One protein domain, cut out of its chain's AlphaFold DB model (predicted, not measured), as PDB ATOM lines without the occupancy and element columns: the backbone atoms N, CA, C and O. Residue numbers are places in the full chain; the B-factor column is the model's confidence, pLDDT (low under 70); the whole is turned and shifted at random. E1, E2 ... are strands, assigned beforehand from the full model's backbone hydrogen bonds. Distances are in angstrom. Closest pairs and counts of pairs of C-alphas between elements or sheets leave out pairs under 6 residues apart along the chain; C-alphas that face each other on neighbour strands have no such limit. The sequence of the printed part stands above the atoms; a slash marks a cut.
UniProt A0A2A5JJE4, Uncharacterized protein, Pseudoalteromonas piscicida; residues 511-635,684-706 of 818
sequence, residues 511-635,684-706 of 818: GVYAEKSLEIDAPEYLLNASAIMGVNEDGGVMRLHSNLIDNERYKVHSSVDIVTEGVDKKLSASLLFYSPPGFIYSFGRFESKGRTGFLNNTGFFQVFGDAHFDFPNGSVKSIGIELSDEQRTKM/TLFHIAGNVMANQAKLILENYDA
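Overview. This is residues 511 to 635 and 684 to 706 of the 818 residues of an uncharacterized protein of Pseudoalteromonas piscicida (UniProt A0A2A5JJE4). The body is a solenoid, a chain wound in stacked three-sided turns: E1 and E2 begin it, then come E3, E4, E5; E8, E9, E10; E11, E12, E13; and E14, E15, E16. Between E5 and E8 the long hairpin E6 and E7 reaches away from this body, and residues 629 to 630 pair beside it. The printed part has 148 residues with no named helix and sixteen named strands, E1 to E16 in order along the chain; the class is all strand. Two sheets are parallel, in the orders E14 E11 E8 E3 E1 E4 E9 E12 E15 and E2 E5 E10 E13 E16; the hairpin is antiparallel. The whole is loose, with a radius of gyration of the C-alphas of 18.3 A, and only just elongated, spanning 61 by 30 by 29 A.

Along the chain. E1, residues 511 to 521, begins at C-alpha 511 (35.298, -49.408, 56.897), bends by 125 degrees at residue 516 and measures 17.1 A. E2 is 525 to 529, E3 532 to 535, E4 541 to 545 and E5 548 to 552. E6, 556 to 565, measures 26.8 A and bends by 52 degrees at residue 562; E7, 568 to 578, begins at C-alpha 568 (7.054, -43.039, 20.630) and measures 28.7 A. E8 is 583 to 586, E9 589 to 593, E10 597 to 601, E11 604 to 607, E12 611 to 614 and E13 620 to 625, 17.1 A. E14 is 686 to 688, E15 692 to 694 and E16 699 to 704, 16.2 A, ending at C-alpha 704 (25.112, -36.323, 36.526).

Arrangement. The nine-strand sheet is a folded sheet, bent back so that E14 E11 E8 E3 face E4 E9 E12 E15, with E1 as the hinge. E1 pairs with E3 over residues 511 to 514 (N 512 and O 532, 2.8 A) and with E4 over 517 to 521 (N 543 and O 518, 2.8 A). This sheet and the five-strand sheet form a sandwich, two sheets face to face, their strands at 74 degrees; the closest C-alphas of E5 and E8, Asn 551 and Phe 583, are 7.2 A apart. In E6 and E7, N 559 and O 574 are 2.8 A apart, within hydrogen-bond range.

Size, cuts and confidence. The farthest C-alphas, of Lys 516 and Met 635, are 62.3 A apart. Residues 636 to 683 are not printed; C-alphas 635 and 684 are 36.3 A apart across the cut. The links printed whole are tight. Mean pLDDT of the printed part is 83.4; 25 residues are under 70, among them 565 to 569 and 627 to 635.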
ATOM      1  N   GLY A 511      35.499 -50.677  56.217       98.06
ATOM      2  CA  GLY A 511      35.298 -49.408  56.897       98.06
ATOM      3  C   GLY A 511      36.266 -49.087  58.030       98.06
ATOM      4  O   GLY A 511      36.967 -49.956  58.559       98.06
ATOM      5  N   VAL A 512      36.258 -47.805  58.391       98.75
ATOM      6  CA  VAL A 512      36.998 -47.194  59.493       98.75
ATOM      7  C   VAL A 512      35.996 -46.568  60.456       98.75
ATOM      8  O   VAL A 512      35.292 -45.621  60.111       98.75
ATOM      9  N   TYR A 513      35.929 -47.106  61.667       98.25
ATOM     10  CA  TYR A 513      34.936 -46.724  62.667       98.25
ATOM     11  C   TYR A 513      35.630 -46.253  63.938       98.25
ATOM     12  O   TYR A 513      36.327 -47.030  64.595       98.25
ATOM     13  N   ALA A 514      35.416 -44.990  64.294       98.56
ATOM     14  CA  ALA A 514      35.794 -44.452  65.586       98.56
ATOM     15  C   ALA A 514      34.559 -44.295  66.481       98.56
ATOM     16  O   ALA A 514      33.510 -43.847  66.027       98.56
ATOM     17  N   GLU A 515      34.683 -44.572  67.778       98.12
ATOM     18  CA  GLU A 515      33.640 -44.170  68.729       98.12
ATOM     19  C   GLU A 515      33.702 -42.657  68.977       98.12
ATOM     20  O   GLU A 515      32.759 -41.944  68.659       98.12
ATOM     21  N   LYS A 516      34.834 -42.140  69.474       98.31
ATOM     22  CA  LYS A 516      34.971 -40.749  69.944       98.31
ATOM     23  C   LYS A 516      35.620 -39.809  68.941       98.31
ATOM     24  O   LYS A 516      35.200 -38.658  68.838       98.31
ATOM     25  N   SER A 517      36.681 -40.243  68.261       98.62
ATOM     26  CA  SER A 517      37.387 -39.371  67.315       98.62
ATOM     27  C   SER A 517      38.061 -40.112  66.167       98.62
ATOM     28  O   SER A 517      38.807 -41.064  66.404       98.62
ATOM     29  N   LEU A 518      37.848 -39.618  64.947       98.81
ATOM     30  CA  LEU A 518      38.583 -40.010  63.745       98.81
ATOM     31  C   LEU A 518      39.317 -38.781  63.212       98.81
ATOM     32  O   LEU A 518      38.673 -37.836  62.765       98.81
ATOM     33  N   GLU A 519      40.645 -38.793  63.259       98.81
ATOM     34  CA  GLU A 519      41.489 -37.721  62.729       98.81
ATOM     35  C   GLU A 519      42.369 -38.280  61.606       98.81
ATOM     36  O   GLU A 519      43.104 -39.246  61.813       98.81
ATOM     37  N   ILE A 520      42.266 -37.705  60.407       98.75
ATOM     38  CA  ILE A 520      43.026 -38.107  59.218       98.75
ATOM     39  C   ILE A 520      43.741 -36.876  58.658       98.75
ATOM     40  O   ILE A 520      43.089 -35.901  58.283       98.75
ATOM     41  N   ASP A 521      45.068 -36.940  58.580       98.62
ATOM     42  CA  ASP A 521      45.921 -35.984  57.877       98.62
ATOM     43  C   ASP A 521      46.560 -36.676  56.664       98.62
ATOM     44  O   ASP A 521      47.364 -37.602  56.802       98.62
ATOM     45  N   ALA A 522      46.123 -36.270  55.473       97.62
ATOM     46  CA  ALA A 522      46.496 -36.842  54.186       97.62
ATOM     47  C   ALA A 522      46.633 -35.707  53.149       97.62
ATOM     48  O   ALA A 522      45.733 -35.494  52.340       97.62
ATOM     49  N   PRO A 523      47.725 -34.919  53.170       95.75
ATOM     50  CA  PRO A 523      47.812 -33.647  52.462       95.75
ATOM     51  C   PRO A 523      47.774 -33.754  50.932       95.75
ATOM     52  O   PRO A 523      47.583 -32.726  50.292       95.75
ATOM     53  N   GLU A 524      47.935 -34.929  50.314       94.56
ATOM     54  CA  GLU A 524      47.686 -35.094  48.873       94.56
ATOM     55  C   GLU A 524      46.204 -35.369  48.584       94.56
ATOM     56  O   GLU A 524      45.548 -34.537  47.953       94.56
ATOM     57  N   TYR A 525      45.671 -36.505  49.046       95.56
ATOM     58  CA  TYR A 525      44.255 -36.849  48.901       95.56
ATOM     59  C   TYR A 525      43.752 -37.830  49.971       95.56
ATOM     60  O   TYR A 525      44.509 -38.621  50.544       95.56
ATOM     61  N   LEU A 526      42.433 -37.816  50.158       97.56
ATOM     62  CA  LEU A 526      41.660 -38.747  50.966       97.56
ATOM     63  C   LEU A 526      40.533 -39.297  50.085       97.56
ATOM     64  O   LEU A 526      39.641 -38.544  49.708       97.56
ATOM     65  N   LEU A 527      40.578 -40.590  49.767       96.69
ATOM     66  CA  LEU A 527      39.577 -41.279  48.949       96.69
ATOM     67  C   LEU A 527      38.755 -42.262  49.795       96.69
ATOM     68  O   LEU A 527      39.317 -43.145  50.445       96.69
ATOM     69  N   ASN A 528      37.428 -42.151  49.734       97.56
ATOM     70  CA  ASN A 528      36.479 -43.105  50.300       97.56
ATOM     71  C   ASN A 528      35.522 -43.626  49.215       97.56
ATOM     72  O   ASN A 528      34.513 -42.991  48.914       97.56
ATOM     73  N   ALA A 529      35.823 -44.794  48.646       95.56
ATOM     74  CA  ALA A 529      35.080 -45.376  47.527       95.56
ATOM     75  C   ALA A 529      34.279 -46.606  47.982       95.56
ATOM     76  O   ALA A 529      34.852 -47.650  48.300       95.56
ATOM     77  N   SER A 530      32.946 -46.489  48.047       95.88
ATOM     78  CA  SER A 530      32.007 -47.546  48.497       95.88
ATOM     79  C   SER A 530      32.254 -48.140  49.894       95.88
ATOM     80  O   SER A 530      31.635 -49.140  50.272       95.88
ATOM     81  N   ALA A 531      33.161 -47.541  50.659       97.69
ATOM     82  CA  ALA A 531      33.526 -47.927  52.010       97.69
ATOM     83  C   ALA A 531      32.934 -46.949  53.034       97.69
ATOM     84  O   ALA A 531      32.344 -45.925  52.682       97.69
ATOM     85  N   ILE A 532      33.065 -47.287  54.315       98.25
ATOM     86  CA  ILE A 532      32.442 -46.537  55.410       98.25
ATOM     87  C   ILE A 532      33.514 -45.843  56.256       98.25
ATOM     88  O   ILE A 532      34.474 -46.488  56.676       98.25
ATOM     89  N   MET A 533      33.337 -44.556  56.545       98.44
ATOM     90  CA  MET A 533      34.054 -43.817  57.588       98.44
ATOM     91  C   MET A 533      33.044 -43.229  58.574       98.44
ATOM     92  O   MET A 533      32.118 -42.528  58.167       98.44
ATOM     93  N   GLY A 534      33.214 -43.518  59.864       97.50
ATOM     94  CA  GLY A 534      32.209 -43.218  60.885       97.50
ATOM     95  C   GLY A 534      32.781 -42.710  62.206       97.50
ATOM     96  O   GLY A 534      33.795 -43.224  62.679       97.50
ATOM     97  N   VAL A 535      32.086 -41.749  62.824       98.31
ATOM     98  CA  VAL A 535      32.207 -41.415  64.255       98.31
ATOM     99  C   VAL A 535      30.868 -41.687  64.945       98.31
ATOM    100  O   VAL A 535      29.858 -41.090  64.566       98.31
ATOM    101  N   ASN A 536      30.862 -42.598  65.926       95.81
ATOM    102  CA  ASN A 536      29.645 -43.178  66.515       95.81
ATOM    103  C   ASN A 536      29.086 -42.428  67.742       95.81
ATOM    104  O   ASN A 536      27.879 -42.469  67.966       95.81
ATOM    105  N   GLU A 537      29.926 -41.772  68.547       94.44
ATOM    106  CA  GLU A 537      29.514 -41.128  69.803       94.44
ATOM    107  C   GLU A 537      28.922 -39.728  69.562       94.44
ATOM    108  O   GLU A 537      29.462 -38.924  68.797       94.44
ATOM    109  N   ASP A 538      27.825 -39.420  70.259       89.75
ATOM    110  CA  ASP A 538      27.272 -38.065  70.343       89.75
ATOM    111  C   ASP A 538      28.293 -37.122  71.006       89.75
ATOM    112  O   ASP A 538      28.927 -37.461  72.007       89.75
ATOM    113  N   GLY A 539      28.516 -35.952  70.408       89.62
ATOM    114  CA  GLY A 539      29.623 -35.062  70.776       89.62
ATOM    115  C   GLY A 539      31.023 -35.548  70.360       89.62
ATOM    116  O   GLY A 539      32.014 -34.903  70.712       89.62
ATOM    117  N   GLY A 540      31.134 -36.641  69.593       95.94
ATOM    118  CA  GLY A 540      32.382 -37.079  68.959       95.94
ATOM    119  C   GLY A 540      32.942 -36.068  67.943       95.94
ATOM    120  O   GLY A 540      32.327 -35.042  67.645       95.94
ATOM    121  N   VAL A 541      34.136 -36.331  67.400       97.75
ATOM    122  CA  VAL A 541      34.791 -35.425  66.434       97.75
ATOM    123  C   VAL A 541      35.409 -36.183  65.259       97.75
ATOM    124  O   VAL A 541      36.295 -37.013  65.446       97.75
ATOM    125  N   MET A 542      35.002 -35.842  64.038       98.56
ATOM    126  CA  MET A 542      35.688 -36.246  62.808       98.56
ATOM    127  C   MET A 542      36.507 -35.070  62.261       98.56
ATOM    128  O   MET A 542      35.956 -33.983  62.087       98.56
ATOM    129  N   ARG A 543      37.798 -35.281  61.978       98.50
ATOM    130  CA  ARG A 543      38.704 -34.294  61.369       98.50
ATOM    131  C   ARG A 543      39.366 -34.854  60.124       98.50
ATOM    132  O   ARG A 543      40.132 -35.807  60.229       98.50
ATOM    133  N   LEU A 544      39.111 -34.244  58.971       98.38
ATOM    134  CA  LEU A 544      39.690 -34.651  57.691       98.38
ATOM    135  C   LEU A 544      40.527 -33.500  57.107       98.38
ATOM    136  O   LEU A 544      39.992 -32.511  56.603       98.38
ATOM    137  N   HIS A 545      41.851 -33.605  57.186       98.00
ATOM    138  CA  HIS A 545      42.784 -32.656  56.580       98.00
ATOM    139  C   HIS A 545      43.359 -33.267  55.298       98.00
ATOM    140  O   HIS A 545      44.119 -34.228  55.355       98.00
ATOM    141  N   SER A 546      42.989 -32.727  54.138       97.06
ATOM    142  CA  SER A 546      43.473 -33.214  52.842       97.06
ATOM    143  C   SER A 546      43.266 -32.163  51.760       97.06
ATOM    144  O   SER A 546      42.266 -31.452  51.788       97.06
ATOM    145  N   ASN A 547      44.163 -32.068  50.772       94.56
ATOM    146  CA  ASN A 547      43.949 -31.147  49.654       94.56
ATOM    147  C   ASN A 547      42.678 -31.497  48.862       94.56
ATOM    148  O   ASN A 547      41.898 -30.586  48.579       94.56
ATOM    149  N   LEU A 548      42.458 -32.781  48.560       93.94
ATOM    150  CA  LEU A 548      41.221 -33.320  47.986       93.94
ATOM    151  C   LEU A 548      40.610 -34.359  48.934       93.94
ATOM    152  O   LEU A 548      41.280 -35.322  49.308       93.94
ATOM    153  N   ILE A 549      39.341 -34.199  49.292       95.81
ATOM    154  CA  ILE A 549      38.543 -35.273  49.897       95.81
ATOM    155  C   ILE A 549      37.535 -35.725  48.850       95.81
ATOM    156  O   ILE A 549      36.766 -34.892  48.380       95.81
ATOM    157  N   ASP A 550      37.533 -37.013  48.518       94.12
ATOM    158  CA  ASP A 550      36.552 -37.615  47.621       94.12
ATOM    159  C   ASP A 550      35.784 -38.741  48.321       94.12
ATOM    160  O   ASP A 550      36.372 -39.646  48.922       94.12
ATOM    161  N   ASN A 551      34.457 -38.658  48.273       94.31
ATOM    162  CA  ASN A 551      33.533 -39.650  48.799       94.31
ATOM    163  C   ASN A 551      32.608 -40.129  47.688       94.31
ATOM    164  O   ASN A 551      31.647 -39.445  47.321       94.31
ATOM    165  N   GLU A 552      32.881 -41.326  47.185       90.19
ATOM    166  CA  GLU A 552      32.318 -41.778  45.925       90.19
ATOM    167  C   GLU A 552      31.915 -43.251  45.910       90.19
ATOM    168  O   GLU A 552      31.998 -43.985  46.900       90.19
ATOM    169  N   ARG A 553      31.412 -43.692  44.759       90.62
ATOM    170  CA  ARG A 553      31.172 -45.106  44.474       90.62
ATOM    171  C   ARG A 553      32.423 -45.725  43.877       90.62
ATOM    172  O   ARG A 553      33.161 -45.077  43.156       90.62
ATOM    173  N   TYR A 554      32.638 -47.002  44.151       90.94
ATOM    174  CA  TYR A 554      33.723 -47.759  43.553       90.94
ATOM    175  C   TYR A 554      33.516 -47.936  42.044       90.94
ATOM    176  O   TYR A 554      34.447 -47.721  41.281       90.94
ATOM    177  N   LYS A 555      32.304 -48.300  41.607       87.31
ATOM    178  CA  LYS A 555      31.957 -48.405  40.187       87.31
ATOM    179  C   LYS A 555      30.474 -48.142  39.943       87.31
ATOM    180  O   LYS A 555      29.612 -48.832  40.491       87.31
ATOM    181  N   VAL A 556      30.166 -47.184  39.081       83.44
ATOM    182  CA  VAL A 556      28.859 -47.032  38.438       83.44
ATOM    183  C   VAL A 556      29.093 -46.819  36.957       83.44
ATOM    184  O   VAL A 556      29.954 -46.038  36.576       83.44
ATOM    185  N   HIS A 557      28.306 -47.503  36.135       84.00
ATOM    186  CA  HIS A 557      28.331 -47.316  34.692       84.00
ATOM    187  C   HIS A 557      26.904 -47.211  34.168       84.00
ATOM    188  O   HIS A 557      26.086 -48.109  34.416       84.00
ATOM    189  N   SER A 558      26.612 -46.135  33.444       78.25
ATOM    190  CA  SER A 558      25.327 -45.916  32.776       78.25
ATOM    191  C   SER A 558      25.428 -46.158  31.274       78.25
ATOM    192  O   SER A 558      26.299 -45.602  30.618       78.25
ATOM    193  N   SER A 559      24.483 -46.916  30.720       79.00
ATOM    194  CA  SER A 559      24.220 -46.976  29.282       79.00
ATOM    195  C   SER A 559      22.992 -46.137  28.925       79.00
ATOM    196  O   SER A 559      22.096 -45.940  29.749       79.00
ATOM    197  N   VAL A 560      22.922 -45.660  27.681       79.38
ATOM    198  CA  VAL A 560      21.753 -44.945  27.151       79.38
ATOM    199  C   VAL A 560      21.202 -45.701  25.950       79.38
ATOM    200  O   VAL A 560      21.895 -45.900  24.960       79.38
ATOM    201  N   ASP A 561      19.936 -46.097  26.029       78.12
ATOM    202  CA  ASP A 561      19.250 -46.869  24.995       78.12
ATOM    203  C   ASP A 561      18.149 -46.054  24.309       78.12
ATOM    204  O   ASP A 561      17.509 -45.190  24.915       78.12
ATOM    205  N   ILE A 562      17.852 -46.397  23.050       77.81
ATOM    206  CA  ILE A 562      16.637 -45.931  22.368       77.81
ATOM    207  C   ILE A 562      15.509 -46.927  22.634       77.81
ATOM    208  O   ILE A 562      15.464 -48.017  22.061       77.81
ATOM    209  N   VAL A 563      14.553 -46.530  23.470       74.38
ATOM    210  CA  VAL A 563      13.350 -47.316  23.764       74.38
ATOM    211  C   VAL A 563      12.225 -46.883  22.824       74.38
ATOM    212  O   VAL A 563      11.970 -45.691  22.641       74.38
ATOM    213  N   THR A 564      11.550 -47.859  22.209       71.94
ATOM    214  CA  THR A 564      10.387 -47.621  21.339       71.94
ATOM    215  C   THR A 564       9.117 -48.126  22.018       71.94
ATOM    216  O   THR A 564       8.918 -49.332  22.147       71.94
ATOM    217  N   GLU A 565       8.241 -47.210  22.425       64.81
ATOM    218  CA  GLU A 565       6.946 -47.514  23.046       64.81
ATOM    219  C   GLU A 565       5.835 -47.286  22.007       64.81
ATOM    220  O   GLU A 565       5.240 -46.216  21.884       64.81
ATOM    221  N   GLY A 566       5.600 -48.309  21.181       69.81
ATOM    222  CA  GLY A 566       4.636 -48.271  20.079       69.81
ATOM    223  C   GLY A 566       5.086 -47.366  18.930       69.81
ATOM    224  O   GLY A 566       5.735 -47.820  17.991       69.81
ATOM    225  N   VAL A 567       4.709 -46.089  18.993       60.34
ATOM    226  CA  VAL A 567       5.075 -45.051  18.010       60.34
ATOM    227  C   VAL A 567       5.959 -43.952  18.602       60.34
ATOM    228  O   VAL A 567       6.418 -43.091  17.854       60.34
ATOM    229  N   ASP A 568       6.202 -43.980  19.909       61.19
ATOM    230  CA  ASP A 568       7.054 -43.039  20.630       61.19
ATOM    231  C   ASP A 568       8.499 -43.565  20.651       61.19
ATOM    232  O   ASP A 568       8.726 -44.755  20.883       61.19
ATOM    233  N   LYS A 569       9.486 -42.689  20.418       67.88
ATOM    234  CA  LYS A 569      10.918 -43.000  20.568       67.88
ATOM    235  C   LYS A 569      11.501 -42.119  21.665       67.88
ATOM    236  O   LYS A 569      11.488 -40.901  21.525       67.88
ATOM    237  N   LYS A 570      12.053 -42.721  22.715       75.38
ATOM    238  CA  LYS A 570      12.730 -42.001  23.802       75.38
ATOM    239  C   LYS A 570      14.166 -42.474  23.969       75.38
ATOM    240  O   LYS A 570      14.466 -43.638  23.702       75.38
ATOM    241  N   LEU A 571      15.027 -41.570  24.426       74.25
ATOM    242  CA  LEU A 571      16.284 -41.946  25.067       74.25
ATOM    243  C   LEU A 571      15.975 -42.277  26.528       74.25
ATOM    244  O   LEU A 571      15.201 -41.566  27.174       74.25
ATOM    245  N   SER A 572      16.552 -43.368  27.015       76.75
ATOM    246  CA  SER A 572      16.385 -43.856  28.383       76.75
ATOM    247  C   SER A 572      17.753 -44.258  28.921       76.75
ATOM    248  O   SER A 572      18.415 -45.122  28.336       76.75
ATOM    249  N   ALA A 573      18.199 -43.612  29.999       75.56
ATOM    250  CA  ALA A 573      19.412 -44.013  30.700       75.56
ATOM    251  C   ALA A 573      19.128 -45.199  31.628       75.56
ATOM    252  O   ALA A 573      18.104 -45.259  32.310       75.56
ATOM    253  N   SER A 574      20.056 -46.149  31.695       76.81
ATOM    254  CA  SER A 574      19.960 -47.276  32.613       76.81
ATOM    255  C   SER A 574      21.331 -47.691  33.127       76.81
ATOM    256  O   SER A 574      22.340 -47.521  32.453       76.81
ATOM    257  N   LEU A 575      21.383 -48.238  34.336       80.81
ATOM    258  CA  LEU A 575      22.638 -48.664  34.944       80.81
ATOM    259  C   LEU A 575      22.987 -50.098  34.513       80.81
ATOM    260  O   LEU A 575      22.106 -50.964  34.452       80.81
ATOM    261  N   LEU A 576      24.272 -50.334  34.232       79.50
ATOM    262  CA  LEU A 576      24.849 -51.658  33.955       79.50
ATOM    263  C   LEU A 576      25.689 -52.171  35.128       79.50
ATOM    264  O   LEU A 576      25.588 -53.345  35.480       79.50
ATOM    265  N   PHE A 577      26.465 -51.286  35.759       84.44
ATOM    266  CA  PHE A 577      27.270 -51.571  36.950       84.44
ATOM    267  C   PHE A 577      26.859 -50.654  38.096       84.44
ATOM    268  O   PHE A 577      26.566 -49.478  37.872       84.44
ATOM    269  N   TYR A 578      26.832 -51.188  39.320       85.81
ATOM    270  CA  TYR A 578      26.463 -50.415  40.502       85.81
ATOM    271  C   TYR A 578      27.132 -50.918  41.785       85.81
ATOM    272  O   TYR A 578      26.878 -52.028  42.261       85.81
ATOM    273  N   SER A 579      27.943 -50.056  42.384       90.25
ATOM    274  CA  SER A 579      28.442 -50.165  43.752       90.25
ATOM    275  C   SER A 579      27.545 -49.421  44.751       90.25
ATOM    276  O   SER A 579      26.896 -48.434  44.382       90.25
ATOM    277  N   PRO A 580      27.536 -49.810  46.044       90.50
ATOM    278  CA  PRO A 580      26.945 -48.987  47.103       90.50
ATOM    279  C   PRO A 580      27.660 -47.622  47.199       90.50
ATOM    280  O   PRO A 580      28.833 -47.539  46.839       90.50
ATOM    281  N   PRO A 581      27.013 -46.552  47.689       90.31
ATOM    282  CA  PRO A 581      27.693 -45.273  47.912       90.31
ATOM    283  C   PRO A 581      28.821 -45.414  48.946       90.31
ATOM    284  O   PRO A 581      28.717 -46.223  49.866       90.31
ATOM    285  N   GLY A 582      29.889 -44.624  48.816       92.56
ATOM    286  CA  GLY A 582      30.814 -44.375  49.923       92.56
ATOM    287  C   GLY A 582      30.083 -43.624  51.032       92.56
ATOM    288  O   GLY A 582      29.328 -42.698  50.748       92.56
ATOM    289  N   PHE A 583      30.247 -44.040  52.285       94.69
ATOM    290  CA  PHE A 583      29.600 -43.414  53.438       94.69
ATOM    291  C   PHE A 583      30.619 -42.665  54.288       94.69
ATOM    292  O   PHE A 583      31.555 -43.273  54.805       94.69
ATOM    293  N   ILE A 584      30.372 -41.381  54.527       97.44
ATOM    294  CA  ILE A 584      31.012 -40.598  55.585       97.44
ATOM    295  C   ILE A 584      29.918 -40.149  56.549       97.44
ATOM    296  O   ILE A 584      28.964 -39.490  56.132       97.44
ATOM    297  N   TYR A 585      30.042 -40.484  57.836       96.38
ATOM    298  CA  TYR A 585      29.108 -39.993  58.846       96.38
ATOM    299  C   TYR A 585      29.762 -39.606  60.175       96.38
ATOM    300  O   TYR A 585      30.725 -40.224  60.623       96.38
ATOM    301  N   SER A 586      29.194 -38.606  60.849       96.81
ATOM    302  CA  SER A 586      29.563 -38.233  62.218       96.81
ATOM    303  C   SER A 586      28.315 -37.925  63.039       96.81
ATOM    304  O   SER A 586      27.523 -37.058  62.662       96.81
ATOM    305  N   PHE A 587      28.144 -38.608  64.175       93.69
ATOM    306  CA  PHE A 587      27.116 -38.250  65.161       93.69
ATOM    307  C   PHE A 587      27.476 -37.003  65.981       93.69
ATOM    308  O   PHE A 587      26.595 -36.397  66.582       93.69
ATOM    309  N   GLY A 588      28.742 -36.583  65.960       92.69
ATOM    310  CA  GLY A 588      29.203 -35.347  66.581       92.69
ATOM    311  C   GLY A 588      29.619 -34.290  65.558       92.69
ATOM    312  O   GLY A 588      29.019 -34.142  64.492       92.69
ATOM    313  N   ARG A 589      30.669 -33.535  65.891       94.56
ATOM    314  CA  ARG A 589      31.222 -32.472  65.044       94.56
ATOM    315  C   ARG A 589      32.011 -33.050  63.866       94.56
ATOM    316  O   ARG A 589      32.684 -34.076  63.994       94.56
ATOM    317  N   PHE A 590      31.973 -32.350  62.740       96.69
ATOM    318  CA  PHE A 590      32.791 -32.608  61.559       96.69
ATOM    319  C   PHE A 590      33.639 -31.374  61.224       96.69
ATOM    320  O   PHE A 590      33.123 -30.263  61.145       96.69
ATOM    321  N   GLU A 591      34.937 -31.558  61.016       96.31
ATOM    322  CA  GLU A 591      35.872 -30.520  60.582       96.31
ATOM    323  C   GLU A 591      36.628 -31.026  59.346       96.31
ATOM    324  O   GLU A 591      37.191 -32.120  59.357       96.31
ATOM    325  N   SER A 592      36.668 -30.230  58.280       95.38
ATOM    326  CA  SER A 592      37.427 -30.559  57.071       95.38
ATOM    327  C   SER A 592      38.129 -29.337  56.494       95.38
ATOM    328  O   SER A 592      37.582 -28.233  56.535       95.38
ATOM    329  N   LYS A 593      39.347 -29.523  55.972       94.75
ATOM    330  CA  LYS A 593      40.124 -28.437  55.355       94.75
ATOM    331  C   LYS A 593      41.028 -28.920  54.228       94.75
ATOM    332  O   LYS A 593      41.578 -30.021  54.318       94.75
ATOM    333  N   GLY A 594      41.250 -28.059  53.237       92.44
ATOM    334  CA  GLY A 594      42.083 -28.365  52.077       92.44
ATOM    335  C   GLY A 594      42.202 -27.232  51.063       92.44
ATOM    336  O   GLY A 594      41.748 -26.112  51.289       92.44
ATOM    337  N   ARG A 595      42.842 -27.525  49.924       90.06
ATOM    338  CA  ARG A 595      43.115 -26.548  48.851       90.06
ATOM    339  C   ARG A 595      42.429 -26.852  47.520       90.06
ATOM    340  O   ARG A 595      42.229 -25.918  46.753       90.06
ATOM    341  N   THR A 596      42.091 -28.110  47.244       88.81
ATOM    342  CA  THR A 596      41.457 -28.530  45.985       88.81
ATOM    343  C   THR A 596      39.944 -28.592  46.137       88.81
ATOM    344  O   THR A 596      39.242 -27.956  45.357       88.81
ATOM    345  N   GLY A 597      39.440 -29.312  47.146       90.94
ATOM    346  CA  GLY A 597      38.004 -29.389  47.413       90.94
ATOM    347  C   GLY A 597      37.552 -30.587  48.246       90.94
ATOM    348  O   GLY A 597      38.330 -31.486  48.568       90.94
ATOM    349  N   PHE A 598      36.257 -30.577  48.556       92.00
ATOM    350  CA  PHE A 598      35.505 -31.701  49.103       92.00
ATOM    351  C   PHE A 598      34.471 -32.120  48.056       92.00
ATOM    352  O   PHE A 598      33.564 -31.346  47.737       92.00
ATOM    353  N   LEU A 599      34.605 -33.329  47.525       90.19
ATOM    354  CA  LEU A 599      33.724 -33.904  46.524       90.19
ATOM    355  C   LEU A 599      32.942 -35.069  47.142       90.19
ATOM    356  O   LEU A 599      33.511 -36.032  47.641       90.19
ATOM    357  N   ASN A 600      31.616 -34.976  47.121       88.50
ATOM    358  CA  ASN A 600      30.718 -36.088  47.412       88.50
ATOM    359  C   ASN A 600      30.130 -36.588  46.085       88.50
ATOM    360  O   ASN A 600      29.034 -36.179  45.692       88.50
ATOM    361  N   ASN A 601      30.895 -37.404  45.359       85.81
ATOM    362  CA  ASN A 601      30.545 -37.906  44.033       85.81
ATOM    363  C   ASN A 601      29.626 -39.135  44.130       85.81
ATOM    364  O   ASN A 601      30.068 -40.281  44.117       85.81
ATOM    365  N   THR A 602      28.315 -38.912  44.254       82.19
ATOM    366  CA  THR A 602      27.273 -39.954  44.398       82.19
ATOM    367  C   THR A 602      27.368 -40.806  45.677       82.19
ATOM    368  O   THR A 602      26.613 -41.776  45.841       82.19
ATOM    369  N   GLY A 603      28.267 -40.428  46.592       85.50
ATOM    370  CA  GLY A 603      28.392 -40.943  47.951       85.50
ATOM    371  C   GLY A 603      27.348 -40.374  48.920       85.50
ATOM    372  O   GLY A 603      26.599 -39.446  48.609       85.50
ATOM    373  N   PHE A 604      27.304 -40.951  50.117       89.12
ATOM    374  CA  PHE A 604      26.493 -40.532  51.255       89.12
ATOM    375  C   PHE A 604      27.358 -39.784  52.277       89.12
ATOM    376  O   PHE A 604      28.360 -40.315  52.759       89.12
ATOM    377  N   PHE A 605      26.937 -38.579  52.649       91.94
ATOM    378  CA  PHE A 605      27.576 -37.734  53.650       91.94
ATOM    379  C   PHE A 605      26.540 -37.270  54.680       91.94
ATOM    380  O   PHE A 605      25.564 -36.611  54.315       91.94
ATOM    381  N   GLN A 606      26.738 -37.588  55.963       91.12
ATOM    382  CA  GLN A 606      25.802 -37.208  57.025       91.12
ATOM    383  C   GLN A 606      26.489 -36.735  58.308       91.12
ATOM    384  O   GLN A 606      27.200 -37.491  58.964       91.12
ATOM    385  N   VAL A 607      26.203 -35.505  58.731       91.69
ATOM    386  CA  VAL A 607      26.678 -34.962  60.014       91.69
ATOM    387  C   VAL A 607      25.485 -34.573  60.879       91.69
ATOM    388  O   VAL A 607      24.618 -33.819  60.438       91.69
ATOM    389  N   PHE A 608      25.429 -35.086  62.108       87.94
ATOM    390  CA  PHE A 608      24.365 -34.748  63.059       87.94
ATOM    391  C   PHE A 608      24.712 -33.539  63.946       87.94
ATOM    392  O   PHE A 608      23.805 -32.816  64.351       87.94
ATOM    393  N   GLY A 609      26.000 -33.282  64.200       87.12
ATOM    394  CA  GLY A 609      26.481 -32.058  64.849       87.12
ATOM    395  C   GLY A 609      26.814 -30.928  63.867       87.12
ATOM    396  O   GLY A 609      26.357 -30.903  62.723       87.12
ATOM    397  N   ASP A 610      27.634 -29.978  64.323       87.88
ATOM    398  CA  ASP A 610      28.149 -28.888  63.485       87.88
ATOM    399  C   ASP A 610      29.176 -29.395  62.459       87.88
ATOM    400  O   ASP A 610      30.010 -30.254  62.765       87.88
ATOM    401  N   ALA A 611      29.159 -28.813  61.259       90.25
ATOM    402  CA  ALA A 611      30.078 -29.127  60.170       90.25
ATOM    403  C   ALA A 611      30.879 -27.889  59.738       90.25
ATOM    404  O   ALA A 611      30.307 -26.861  59.363       90.25
ATOM    405  N   HIS A 612      32.208 -28.003  59.747       92.38
ATOM    406  CA  HIS A 612      33.131 -26.966  59.301       92.38
ATOM    407  C   HIS A 612      33.841 -27.361  57.999       92.38
ATOM    408  O   HIS A 612      34.431 -28.441  57.906       92.38
ATOM    409  N   PHE A 613      33.802 -26.462  57.013       91.38
ATOM    410  CA  PHE A 613      34.477 -26.617  55.722       91.38
ATOM    411  C   PHE A 613      35.399 -25.419  55.469       91.38
ATOM    412  O   PHE A 613      34.935 -24.313  55.171       91.38
ATOM    413  N   ASP A 614      36.704 -25.658  55.564       91.56
ATOM    414  CA  ASP A 614      37.757 -24.678  55.296       91.56
ATOM    415  C   ASP A 614      38.450 -25.007  53.963       91.56
ATOM    416  O   ASP A 614      39.526 -25.604  53.892       91.56
ATOM    417  N   PHE A 615      37.748 -24.665  52.883       87.44
ATOM    418  CA  PHE A 615      38.161 -24.856  51.495       87.44
ATOM    419  C   PHE A 615      37.859 -23.587  50.668       87.44
ATOM    420  O   PHE A 615      36.994 -22.794  51.065       87.44
ATOM    421  N   PRO A 616      38.505 -23.389  49.499       84.75
ATOM    422  CA  PRO A 616      38.193 -22.285  48.589       84.75
ATOM    423  C   PRO A 616      36.718 -22.230  48.160       84.75
ATOM    424  O   PRO A 616      36.012 -23.243  48.112       84.75
ATOM    425  N   ASN A 617      36.242 -21.043  47.785       73.12
ATOM    426  CA  ASN A 617      34.851 -20.862  47.364       73.12
ATOM    427  C   ASN A 617      34.496 -21.720  46.130       73.12
ATOM    428  O   ASN A 617      35.206 -21.697  45.129       73.12
ATOM    429  N   GLY A 618      33.381 -22.455  46.201       70.06
ATOM    430  CA  GLY A 618      32.882 -23.321  45.126       70.06
ATOM    431  C   GLY A 618      33.540 -24.703  45.029       70.06
ATOM    432  O   GLY A 618      33.190 -25.466  44.135       70.06
ATOM    433  N   SER A 619      34.460 -25.044  45.937       84.38
ATOM    434  CA  SER A 619      35.162 -26.338  45.935       84.38
ATOM    435  C   SER A 619      34.533 -27.416  46.833       84.38
ATOM    436  O   SER A 619      35.057 -28.523  46.917       84.38
ATOM    437  N   VAL A 620      33.400 -27.124  47.485       86.25
ATOM    438  CA  VAL A 620      32.576 -28.137  48.163       86.25
ATOM    439  C   VAL A 620      31.423 -28.504  47.233       86.25
ATOM    440  O   VAL A 620      30.512 -27.700  47.012       86.25
ATOM    441  N   LYS A 621      31.483 -29.708  46.668       85.25
ATOM    442  CA  LYS A 621      30.541 -30.222  45.670       85.25
ATOM    443  C   LYS A 621      29.857 -31.490  46.167       85.25
ATOM    444  O   LYS A 621      30.511 -32.372  46.716       85.25
ATOM    445  N   SER A 622      28.563 -31.627  45.897       83.50
ATOM    446  CA  SER A 622      27.876 -32.920  45.943       83.50
ATOM    447  C   SER A 622      27.241 -33.194  44.589       83.50
ATOM    448  O   SER A 622      26.478 -32.365  44.091       83.50
ATOM    449  N   ILE A 623      27.542 -34.363  44.028       78.56
ATOM    450  CA  ILE A 623      27.039 -34.811  42.731       78.56
ATOM    451  C   ILE A 623      26.026 -35.934  42.959       78.56
ATOM    452  O   ILE A 623      26.344 -36.934  43.604       78.56
ATOM    453  N   GLY A 624      24.795 -35.751  42.484       75.00
ATOM    454  CA  GLY A 624      23.766 -36.793  42.430       75.00
ATOM    455  C   GLY A 624      23.804 -37.575  41.112       75.00
ATOM    456  O   GLY A 624      24.426 -37.138  40.147       75.00
ATOM    457  N   ILE A 625      23.101 -38.711  41.051       70.25
ATOM    458  CA  ILE A 625      22.819 -39.421  39.792       70.25
ATOM    459  C   ILE A 625      21.379 -39.107  39.390       70.25
ATOM    460  O   ILE A 625      20.467 -39.298  40.191       70.25
ATOM    461  N   GLU A 626      21.159 -38.671  38.154       72.44
ATOM    462  CA  GLU A 626      19.827 -38.520  37.575       72.44
ATOM    463  C   GLU A 626      19.686 -39.438  36.354       72.44
ATOM    464  O   GLU A 626      20.205 -39.171  35.275       72.44
ATOM    465  N   LEU A 627      18.964 -40.550  36.529       67.44
ATOM    466  CA  LEU A 627      18.535 -41.397  35.416       67.44
ATOM    467  C   LEU A 627      17.308 -40.753  34.770       67.44
ATOM    468  O   LEU A 627      16.170 -40.992  35.183       67.44
ATOM    469  N   SER A 628      17.554 -39.875  33.802       63.62
ATOM    470  CA  SER A 628      16.497 -39.194  33.069       63.62
ATOM    471  C   SER A 628      15.890 -40.093  31.976       63.62
ATOM    472  O   SER A 628      16.548 -40.942  31.370       63.62
ATOM    473  N   ASP A 629      14.592 -39.899  31.744       61.44
ATOM    474  CA  ASP A 629      13.808 -40.543  30.686       61.44
ATOM    475  C   ASP A 629      13.221 -39.397  29.845       61.44
ATOM    476  O   ASP A 629      12.336 -38.670  30.315       61.44
ATOM    477  N   GLU A 630      13.717 -39.166  28.623       59.22
ATOM    478  CA  GLU A 630      13.237 -38.039  27.812       59.22
ATOM    479  C   GLU A 630      12.081 -38.445  26.888       59.22
ATOM    480  O   GLU A 630      12.267 -39.058  25.836       59.22
ATOM    481  N   GLN A 631      10.862 -38.024  27.229       50.53
ATOM    482  CA  GLN A 631       9.690 -38.209  26.370       50.53
ATOM    483  C   GLN A 631       9.717 -37.299  25.132       50.53
ATOM    484  O   GLN A 631       9.427 -36.109  25.270       50.53
ATOM    485  N   ARG A 632       9.906 -37.846  23.913       50.09
ATOM    486  CA  ARG A 632       9.538 -37.140  22.662       50.09
ATOM    487  C   ARG A 632       8.824 -37.991  21.598       50.09
ATOM    488  O   ARG A 632       9.391 -38.829  20.909       50.09
ATOM    489  N   THR A 633       7.564 -37.611  21.382       44.03
ATOM    490  CA  THR A 633       6.703 -37.857  20.206       44.03
ATOM    491  C   THR A 633       6.314 -39.284  19.811       44.03
ATOM    492  O   THR A 633       6.933 -39.928  18.968       44.03
ATOM    493  N   LYS A 634       5.087 -39.615  20.210       38.00
ATOM    494  CA  LYS A 634       4.069 -40.375  19.478       38.00
ATOM    495  C   LYS A 634       4.026 -40.017  17.991       38.00
ATOM    496  O   LYS A 634       3.446 -38.994  17.617       38.00
ATOM    497  N   MET A 635       4.562 -40.878  17.119       34.62
ATOM    498  CA  MET A 635       4.292 -40.788  15.679       34.62
ATOM    499  C   MET A 635       2.802 -41.048  15.414       34.62
ATOM    500  O   MET A 635       2.377 -42.176  15.154       34.62
ATOM    501  N   THR A 684      20.605 -35.771  46.365       50.19
ATOM    502  CA  THR A 684      21.833 -35.344  47.047       50.19
ATOM    503  C   THR A 684      21.856 -35.979  48.438       50.19
ATOM    504  O   THR A 684      21.245 -35.457  49.373       50.19
ATOM    505  N   LEU A 685      22.554 -37.110  48.585       67.88
ATOM    506  CA  LEU A 685      22.759 -37.844  49.844       67.88
ATOM    507  C   LEU A 685      23.708 -37.100  50.813       67.88
ATOM    508  O   LEU A 685      24.516 -37.710  51.503       67.88
ATOM    509  N   PHE A 686      23.619 -35.772  50.841       76.94
ATOM    510  CA  PHE A 686      24.433 -34.855  51.623       76.94
ATOM    511  C   PHE A 686      23.528 -34.170  52.652       76.94
ATOM    512  O   PHE A 686      22.651 -33.381  52.296       76.94
ATOM    513  N   HIS A 687      23.713 -34.495  53.928       80.00
ATOM    514  CA  HIS A 687      22.854 -34.053  55.022       80.00
ATOM    515  C   HIS A 687      23.675 -33.507  56.191       80.00
ATOM    516  O   HIS A 687      24.610 -34.149  56.664       80.00
ATOM    517  N   ILE A 688      23.288 -32.340  56.705       77.50
ATOM    518  CA  ILE A 688      23.853 -31.757  57.923       77.50
ATOM    519  C   ILE A 688      22.680 -31.292  58.788       77.50
ATOM    520  O   ILE A 688      21.844 -30.526  58.307       77.50
ATOM    521  N   ALA A 689      22.601 -31.779  60.027       70.50
ATOM    522  CA  ALA A 689      21.538 -31.418  60.968       70.50
ATOM    523  C   ALA A 689      21.915 -30.237  61.885       70.50
ATOM    524  O   ALA A 689      21.028 -29.494  62.307       70.50
ATOM    525  N   GLY A 690      23.209 -30.056  62.181       68.25
ATOM    526  CA  GLY A 690      23.738 -28.907  62.921       68.25
ATOM    527  C   GLY A 690      24.079 -27.708  62.031       68.25
ATOM    528  O   GLY A 690      23.615 -27.586  60.895       68.25
ATOM    529  N   ASN A 691      24.903 -26.792  62.542       70.75
ATOM    530  CA  ASN A 691      25.282 -25.585  61.811       70.75
ATOM    531  C   ASN A 691      26.341 -25.887  60.743       70.75
ATOM    532  O   ASN A 691      27.303 -26.616  60.988       70.75
ATOM    533  N   VAL A 692      26.218 -25.246  59.579       72.69
ATOM    534  CA  VAL A 692      27.258 -25.248  58.541       72.69
ATOM    535  C   VAL A 692      28.099 -23.985  58.687       72.69
ATOM    536  O   VAL A 692      27.645 -22.888  58.365       72.69
ATOM    537  N   MET A 693      29.334 -24.136  59.158       70.94
ATOM    538  CA  MET A 693      30.304 -23.045  59.240       70.94
ATOM    539  C   MET A 693      31.275 -23.158  58.066       70.94
ATOM    540  O   MET A 693      32.194 -23.974  58.090       70.94
ATOM    541  N   ALA A 694      31.087 -22.345  57.031       60.38
ATOM    542  CA  ALA A 694      31.982 -22.283  55.880       60.38
ATOM    543  C   ALA A 694      32.604 -20.887  55.792       60.38
ATOM    544  O   ALA A 694      31.890 -19.906  55.588       60.38
ATOM    545  N   ASN A 695      33.931 -20.791  55.921       50.12
ATOM    546  CA  ASN A 695      34.625 -19.497  55.880       50.12
ATOM    547  C   ASN A 695      34.522 -18.845  54.489       50.12
ATOM    548  O   ASN A 695      34.483 -17.620  54.377       50.12
ATOM    549  N   GLN A 696      34.483 -19.668  53.431       49.69
ATOM    550  CA  GLN A 696      34.363 -19.233  52.030       49.69
ATOM    551  C   GLN A 696      33.561 -20.192  51.126       49.69
ATOM    552  O   GLN A 696      33.215 -19.812  50.008       49.69
ATOM    553  N   ALA A 697      33.267 -21.425  51.552       51.62
ATOM    554  CA  ALA A 697      32.742 -22.464  50.665       51.62
ATOM    555  C   ALA A 697      31.233 -22.339  50.373       51.62
ATOM    556  O   ALA A 697      30.386 -22.698  51.192       51.62
ATOM    557  N   LYS A 698      30.883 -21.921  49.151       63.94
ATOM    558  CA  LYS A 698      29.562 -22.181  48.563       63.94
ATOM    559  C   LYS A 698      29.427 -23.671  48.215       63.94
ATOM    560  O   LYS A 698      30.161 -24.150  47.356       63.94
ATOM    561  N   LEU A 699      28.456 -24.359  48.821       69.50
ATOM    562  CA  LEU A 699      28.039 -25.703  48.408       69.50
ATOM    563  C   LEU A 699      27.450 -25.651  46.991       69.50
ATOM    564  O   LEU A 699      26.510 -24.891  46.731       69.50
ATOM    565  N   ILE A 700      27.993 -26.463  46.089       74.12
ATOM    566  CA  ILE A 700      27.449 -26.670  44.746       74.12
ATOM    567  C   ILE A 700      26.786 -28.049  44.700       74.12
ATOM    568  O   ILE A 700      27.393 -29.051  45.073       74.12
ATOM    569  N   LEU A 701      25.530 -28.075  44.257       71.88
ATOM    570  CA  LEU A 701      24.777 -29.295  43.993       71.88
ATOM    571  C   LEU A 701      24.655 -29.446  42.476       71.88
ATOM    572  O   LEU A 701      24.078 -28.580  41.816       71.88
ATOM    573  N   GLU A 702      25.230 -30.518  41.950       68.81
ATOM    574  CA  GLU A 702      25.222 -30.894  40.534       68.81
ATOM    575  C   GLU A 702      24.566 -32.284  40.413       68.81
ATOM    576  O   GLU A 702      24.638 -33.087  41.342       68.81
ATOM    577  N   ASN A 703      23.918 -32.578  39.286       69.31
ATOM    578  CA  ASN A 703      23.457 -33.928  38.955       69.31
ATOM    579  C   ASN A 703      24.199 -34.383  37.703       69.31
ATOM    580  O   ASN A 703      24.324 -33.619  36.747       69.31
ATOM    581  N   TYR A 704      24.648 -35.629  37.713       73.50
ATOM    582  CA  TYR A 704      25.112 -36.323  36.526       73.50
ATOM    583  C   TYR A 704      23.900 -36.904  35.781       73.50
ATOM    584  O   TYR A 704      23.159 -37.709  36.352       73.50
ATOM    585  N   ASP A 705      23.694 -36.485  34.530       77.88
ATOM    586  CA  ASP A 705      22.605 -36.933  33.650       77.88
ATOM    587  C   ASP A 705      23.189 -37.487  32.343       77.88
ATOM    588  O   ASP A 705      23.553 -36.743  31.425       77.88
ATOM    589  N   ALA A 706      23.254 -38.816  32.263       75.25
ATOM    590  CA  ALA A 706      23.838 -39.526  31.130       75.25
ATOM    591  C   ALA A 706      23.125 -39.241  29.793       75.25
ATOM    592  O   ALA A 706      23.749 -39.344  28.739       75.25
TER     593      ALA A 706